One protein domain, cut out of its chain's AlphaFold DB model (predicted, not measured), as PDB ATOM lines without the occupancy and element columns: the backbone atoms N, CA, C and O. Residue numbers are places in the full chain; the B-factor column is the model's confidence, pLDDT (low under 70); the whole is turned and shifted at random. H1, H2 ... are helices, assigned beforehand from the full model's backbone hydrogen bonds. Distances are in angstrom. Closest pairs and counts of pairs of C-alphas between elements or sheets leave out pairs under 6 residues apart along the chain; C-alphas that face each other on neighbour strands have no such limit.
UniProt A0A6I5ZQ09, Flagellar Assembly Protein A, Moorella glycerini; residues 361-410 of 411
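This is residues 361 to 410 of the 411 residues of the protein "Flagellar Assembly Protein A" of Moorella glycerini (UniProt A0A6I5ZQ09). One long helix, H1, makes the length of the domain, and beyond its last residue the chain folds back through the short H2 to bring a small helix, H3, near H1's second half. The first half of H1, residues 361 to 373, sticks out alone. The printed part has 50 residues, with three named helices in the order H1, H2, H3 and no named strand: all helix. It is loose, with a radius of gyration of the C-alphas of 13.9 A, and spans 44 by 19 by 16 A.

H1, residues 361 to 386, begins at C-alpha 361 (77.544, 127.345, 121.954) and is 35.3 A long. H2 is residues 393 to 396. H3, residues 401 to 408, is 10.8 A long and ends at C-alpha 408 (100.488, 115.648, 123.520).

H1 and H3 are close but not clearly touching; their closest C-alphas, those of Phe 378 and Leu 407, are 7.3 A apart. They run opposite ways at a steep tilt of 65 degrees. H2 is apart from H1, and only just apart from H3, at 8.1 A between closest C-alphas. Every O i to N i+4 pair is within hydrogen-bond range in H3, and 21 of 22 in H1; H2 is too short for such a pair.

The C-alphas farthest apart, those of Gln 362 and Asp 394, are 43.9 A apart. The printed part has no cut; the link from H1 to H2 is short and that from H2 to H3 tight. Mean pLDDT of the printed part is 70.7; residues 361 to 364, 366 and 389 to 410 are under 70.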
ATOM      1  N   GLN A 361      77.250 127.881 120.620       60.59
ATOM      2  CA  GLN A 361      77.544 127.345 121.954       60.59
ATOM      3  C   GLN A 361      77.350 125.828 122.046       60.59
ATOM      4  O   GLN A 361      78.038 125.202 122.837       60.59
ATOM      5  N   GLN A 362      76.450 125.227 121.269       55.75
ATOM      6  CA  GLN A 362      76.291 123.772 121.163       55.75
ATOM      7  C   GLN A 362      77.451 123.170 120.356       55.75
ATOM      8  O   GLN A 362      78.085 122.210 120.802       55.75
ATOM      9  N   GLU A 363      77.786 123.785 119.219       58.88
ATOM     10  CA  GLU A 363      78.893 123.376 118.351       58.88
ATOM     11  C   GLU A 363      80.246 123.515 119.070       58.88
ATOM     12  O   GLU A 363      80.970 122.534 119.245       58.88
ATOM     13  N   PHE A 364      80.550 124.698 119.611       68.88
ATOM     14  CA  PHE A 364      81.768 124.948 120.383       68.88
ATOM     15  C   PHE A 364      81.729 124.329 121.775       68.88
ATOM     16  O   PHE A 364      82.784 124.005 122.298       68.88
ATOM     17  N   GLY A 365      80.564 124.142 122.395       73.62
ATOM     18  CA  GLY A 365      80.458 123.613 123.757       73.62
ATOM     19  C   GLY A 365      80.953 122.178 123.861       73.62
ATOM     20  O   GLY A 365      81.729 121.867 124.759       73.62
ATOM     21  N   SER A 366      80.578 121.320 122.909       66.12
ATOM     22  CA  SER A 366      81.077 119.939 122.855       66.12
ATOM     23  C   SER A 366      82.594 119.881 122.619       66.12
ATOM     24  O   SER A 366      83.303 119.107 123.266       66.12
ATOM     25  N   ILE A 367      83.109 120.762 121.756       77.00
ATOM     26  CA  ILE A 367      84.540 120.893 121.467       77.00
ATOM     27  C   ILE A 367      85.290 121.419 122.699       77.00
ATOM     28  O   ILE A 367      86.295 120.839 123.094       77.00
ATOM     29  N   LEU A 368      84.790 122.472 123.346       80.38
ATOM     30  CA  LEU A 368      85.384 123.087 124.533       80.38
ATOM     31  C   LEU A 368      85.342 122.151 125.742       80.38
ATOM     32  O   LEU A 368      86.320 122.095 126.476       80.38
ATOM     33  N   ALA A 369      84.268 121.379 125.926       79.69
ATOM     34  CA  ALA A 369      84.180 120.365 126.977       79.69
ATOM     35  C   ALA A 369      85.211 119.249 126.764       79.69
ATOM     36  O   ALA A 369      85.883 118.831 127.704       79.69
ATOM     37  N   ARG A 370      85.400 118.811 125.514       82.81
ATOM     38  CA  ARG A 370      86.436 117.835 125.160       82.81
ATOM     39  C   ARG A 370      87.844 118.402 125.354       82.81
ATOM     40  O   ARG A 370      88.699 117.707 125.892       82.81
ATOM     41  N   VAL A 371      88.080 119.657 124.969       84.00
ATOM     42  CA  VAL A 371      89.348 120.358 125.234       84.00
ATOM     43  C   VAL A 371      89.596 120.475 126.739       84.00
ATOM     44  O   VAL A 371      90.701 120.189 127.184       84.00
ATOM     45  N   ALA A 372      88.583 120.826 127.532       85.44
ATOM     46  CA  ALA A 372      88.691 120.918 128.985       85.44
ATOM     47  C   ALA A 372      89.034 119.563 129.622       85.44
ATOM     48  O   ALA A 372      89.978 119.489 130.402       85.44
ATOM     49  N   ALA A 373      88.354 118.483 129.228       84.25
ATOM     50  CA  ALA A 373      88.648 117.136 129.719       84.25
ATOM     51  C   ALA A 373      90.081 116.686 129.377       84.25
ATOM     52  O   ALA A 373      90.772 116.109 130.217       84.25
ATOM     53  N   ILE A 374      90.560 116.991 128.164       82.19
ATOM     54  CA  ILE A 374      91.948 116.717 127.762       82.19
ATOM     55  C   ILE A 374      92.925 117.544 128.603       82.19
ATOM     56  O   ILE A 374      93.942 117.019 129.051       82.19
ATOM     57  N   LEU A 375      92.626 118.820 128.859       81.94
ATOM     58  CA  LEU A 375      93.457 119.675 129.708       81.94
ATOM     59  C   LEU A 375      93.501 119.180 131.161       81.94
ATOM     60  O   LEU A 375      94.565 119.213 131.772       81.94
ATOM     61  N   GLU A 376      92.397 118.675 131.709       86.19
ATOM     62  CA  GLU A 376      92.369 118.075 133.050       86.19
ATOM     63  C   GLU A 376      93.223 116.804 133.126       86.19
ATOM     64  O   GLU A 376      94.037 116.661 134.043       86.19
ATOM     65  N   GLN A 377      93.109 115.915 132.135       82.50
ATOM     66  CA  GLN A 377      93.963 114.727 132.031       82.50
ATOM     67  C   GLN A 377      95.438 115.108 131.887       82.50
ATOM     68  O   GLN A 377      96.305 114.512 132.526       82.50
ATOM     69  N   PHE A 378      95.722 116.144 131.099       80.38
ATOM     70  CA  PHE A 378      97.064 116.670 130.915       80.38
ATOM     71  C   PHE A 378      97.649 117.214 132.228       80.38
ATOM     72  O   PHE A 378      98.787 116.898 132.579       80.38
ATOM     73  N   VAL A 379      96.870 117.983 132.997       81.69
ATOM     74  CA  VAL A 379      97.276 118.481 134.322       81.69
ATOM     75  C   VAL A 379      97.518 117.322 135.291       81.69
ATOM     76  O   VAL A 379      98.516 117.339 136.019       81.69
ATOM     77  N   ALA A 380      96.665 116.296 135.291       81.25
ATOM     78  CA  ALA A 380      96.843 115.113 136.128       81.25
ATOM     79  C   ALA A 380      98.131 114.346 135.774       81.25
ATOM     80  O   ALA A 380      98.924 114.036 136.667       81.25
ATOM     81  N   ALA A 381      98.386 114.116 134.483       79.00
ATOM     82  CA  ALA A 381      99.589 113.445 133.991       79.00
ATOM     83  C   ALA A 381     100.866 114.238 134.310       79.00
ATOM     84  O   ALA A 381     101.839 113.677 134.817       79.00
ATOM     85  N   ALA A 382     100.849 115.558 134.099       73.94
ATOM     86  CA  ALA A 382     101.956 116.429 134.478       73.94
ATOM     87  C   ALA A 382     102.213 116.361 135.992       73.94
ATOM     88  O   ALA A 382     103.354 116.190 136.419       73.94
ATOM     89  N   THR A 383     101.159 116.424 136.812       76.75
ATOM     90  CA  THR A 383     101.270 116.344 138.276       76.75
ATOM     91  C   THR A 383     101.874 115.013 138.724       76.75
ATOM     92  O   THR A 383     102.771 115.016 139.564       76.75
ATOM     93  N   GLN A 384     101.458 113.882 138.149       77.94
ATOM     94  CA  GLN A 384     102.040 112.568 138.450       77.94
ATOM     95  C   GLN A 384     103.526 112.494 138.087       77.94
ATOM     96  O   GLN A 384     104.328 111.997 138.876       77.94
ATOM     97  N   LEU A 385     103.904 113.040 136.931       74.31
ATOM     98  CA  LEU A 385     105.290 113.070 136.480       74.31
ATOM     99  C   LEU A 385     106.177 113.909 137.416       74.31
ATOM    100  O   LEU A 385     107.268 113.476 137.778       74.31
ATOM    101  N   PHE A 386     105.683 115.063 137.880       70.62
ATOM    102  CA  PHE A 386     106.384 115.918 138.849       70.62
ATOM    103  C   PHE A 386     106.608 115.254 140.214       70.62
ATOM    104  O   PHE A 386     107.566 115.603 140.903       70.62
ATOM    105  N   HIS A 387     105.743 114.319 140.610       73.00
ATOM    106  CA  HIS A 387     105.867 113.577 141.870       73.00
ATOM    107  C   HIS A 387     106.623 112.248 141.710       73.00
ATOM    108  O   HIS A 387     106.859 111.558 142.704       73.00
ATOM    109  N   HIS A 388     107.023 111.875 140.490       76.38
ATOM    110  CA  HIS A 388     107.747 110.634 140.253       76.38
ATOM    111  C   HIS A 388     109.222 110.774 140.687       76.38
ATOM    112  O   HIS A 388     109.915 111.681 140.227       76.38
ATOM    113  N   PRO A 389     109.763 109.863 141.518       66.81
ATOM    114  CA  PRO A 389     111.094 110.002 142.131       66.81
ATOM    115  C   PRO A 389     112.267 110.006 141.135       66.81
ATOM    116  O   PRO A 389     113.378 110.407 141.478       66.81
ATOM    117  N   SER A 390     112.032 109.561 139.900       67.81
ATOM    118  CA  SER A 390     113.016 109.586 138.808       67.81
ATOM    119  C   SER A 390     113.081 110.923 138.060       67.81
ATOM    120  O   SER A 390     114.045 111.133 137.331       67.81
ATOM    121  N   PHE A 391     112.088 111.803 138.222       68.00
ATOM    122  CA  PHE A 391     112.006 113.086 137.524       68.00
ATOM    123  C   PHE A 391     112.738 114.166 138.334       68.00
ATOM    124  O   PHE A 391     112.342 114.494 139.455       68.00
ATOM    125  N   LYS A 392     113.848 114.701 137.812       64.00
ATOM    126  CA  LYS A 392     114.702 115.661 138.533       64.00
ATOM    127  C   LYS A 392     114.486 117.071 137.987       64.00
ATOM    128  O   LYS A 392     114.295 117.272 136.797       64.00
ATOM    129  N   LYS A 393     114.591 118.094 138.845       57.41
ATOM    130  CA  LYS A 393     114.445 119.516 138.446       57.41
ATOM    131  C   LYS A 393     115.404 119.965 137.327       57.41
ATOM    132  O   LYS A 393     115.118 120.964 136.672       57.41
ATOM    133  N   ASP A 394     116.507 119.249 137.101       60.81
ATOM    134  CA  ASP A 394     117.440 119.496 135.992       60.81
ATOM    135  C   ASP A 394     116.888 119.091 134.608       60.81
ATOM    136  O   ASP A 394     117.389 119.595 133.603       60.81
ATOM    137  N   ASP A 395     115.833 118.267 134.543       59.09
ATOM    138  CA  ASP A 395     115.207 117.789 133.295       59.09
ATOM    139  C   ASP A 395     114.339 118.865 132.602       59.09
ATOM    140  O   ASP A 395     113.871 118.679 131.481       59.09
ATOM    141  N   LEU A 396     114.142 120.025 133.245       62.28
ATOM    142  CA  LEU A 396     113.333 121.155 132.756       62.28
ATOM    143  C   LEU A 396     114.174 122.352 132.284       62.28
ATOM    144  O   LEU A 396     113.675 123.482 132.218       62.28
ATOM    145  N   LYS A 397     115.458 122.145 131.966       55.09
ATOM    146  CA  LYS A 397     116.329 123.199 131.419       55.09
ATOM    147  C   LYS A 397     115.824 123.639 130.038       55.09
ATOM    148  O   LYS A 397     116.173 123.058 129.018       55.09
ATOM    149  N   GLY A 398     114.979 124.670 130.033       62.41
ATOM    150  CA  GLY A 398     114.285 125.203 128.852       62.41
ATOM    151  C   GLY A 398     112.802 125.529 129.078       62.41
ATOM    152  O   GLY A 398     112.165 126.090 128.191       62.41
ATOM    153  N   GLY A 399     112.254 125.222 130.262       64.00
ATOM    154  CA  GLY A 399     110.840 125.415 130.600       64.00
ATOM    155  C   GLY A 399     110.004 124.149 130.394       64.00
ATOM    156  O   GLY A 399     110.511 123.102 130.010       64.00
ATOM    157  N   ILE A 400     108.698 124.238 130.653       68.38
ATOM    158  CA  ILE A 400     107.762 123.098 130.578       68.38
ATOM    159  C   ILE A 400     107.363 122.701 129.142       68.38
ATOM    160  O   ILE A 400     106.680 121.700 128.951       68.38
ATOM    161  N   GLY A 401     107.783 123.458 128.122       65.75
ATOM    162  CA  GLY A 401     107.372 123.264 126.723       65.75
ATOM    163  C   GLY A 401     107.657 121.867 126.137       65.75
ATOM    164  O   GLY A 401     106.749 121.280 125.549       65.75
ATOM    165  N   PRO A 402     108.858 121.286 126.324       68.00
ATOM    166  CA  PRO A 402     109.164 119.933 125.845       68.00
ATOM    167  C   PRO A 402     108.312 118.846 126.513       68.00
ATOM    168  O   PRO A 402     107.943 117.870 125.866       68.00
ATOM    169  N   LEU A 403     107.947 119.045 127.784       66.75
ATOM    170  CA  LEU A 403     107.060 118.152 128.535       66.75
ATOM    171  C   LEU A 403     105.658 118.113 127.912       66.75
ATOM    172  O   LEU A 403     105.058 117.051 127.766       66.75
ATOM    173  N   VAL A 404     105.159 119.289 127.518       67.00
ATOM    174  CA  VAL A 404     103.840 119.458 126.903       67.00
ATOM    175  C   VAL A 404     103.771 118.779 125.539       67.00
ATOM    176  O   VAL A 404     102.804 118.075 125.265       67.00
ATOM    177  N   LEU A 405     104.814 118.917 124.719       66.25
ATOM    178  CA  LEU A 405     104.914 118.237 123.422       66.25
ATOM    179  C   LEU A 405     104.950 116.707 123.551       66.25
ATOM    180  O   LEU A 405     104.347 116.014 122.737       66.25
ATOM    181  N   LEU A 406     105.632 116.180 124.571       67.19
ATOM    182  CA  LEU A 406     105.788 114.738 124.777       67.19
ATOM    183  C   LEU A 406     104.485 114.083 125.261       67.19
ATOM    184  O   LEU A 406     104.129 113.003 124.799       67.19
ATOM    185  N   LEU A 407     103.744 114.772 126.131       64.56
ATOM    186  CA  LEU A 407     102.424 114.345 126.605       64.56
ATOM    187  C   LEU A 407     101.339 114.470 125.519       64.56
ATOM    188  O   LEU A 407     100.480 113.600 125.422       64.56
ATOM    189  N   LEU A 408     101.399 115.501 124.666       63.44
ATOM    190  CA  LEU A 408     100.488 115.648 123.520       63.44
ATOM    191  C   LEU A 408     100.693 114.575 122.440       63.44
ATOM    192  O   LEU A 408      99.766 114.306 121.692       63.44
ATOM    193  N   ALA A 409     101.881 113.971 122.345       60.75
ATOM    194  CA  ALA A 409     102.168 112.913 121.375       60.75
ATOM    195  C   ALA A 409     101.658 111.517 121.798       60.75
ATOM    196  O   ALA A 409     101.754 110.579 121.009       60.75
ATOM    197  N   GLN A 410     101.168 111.360 123.036       55.84
ATOM    198  CA  GLN A 410     100.634 110.095 123.567       55.84
ATOM    199  C   GLN A 410      99.102 110.073 123.727       55.84
ATOM    200  O   GLN A 410      98.554 109.029 124.086       55.84
TER     201      GLN A 410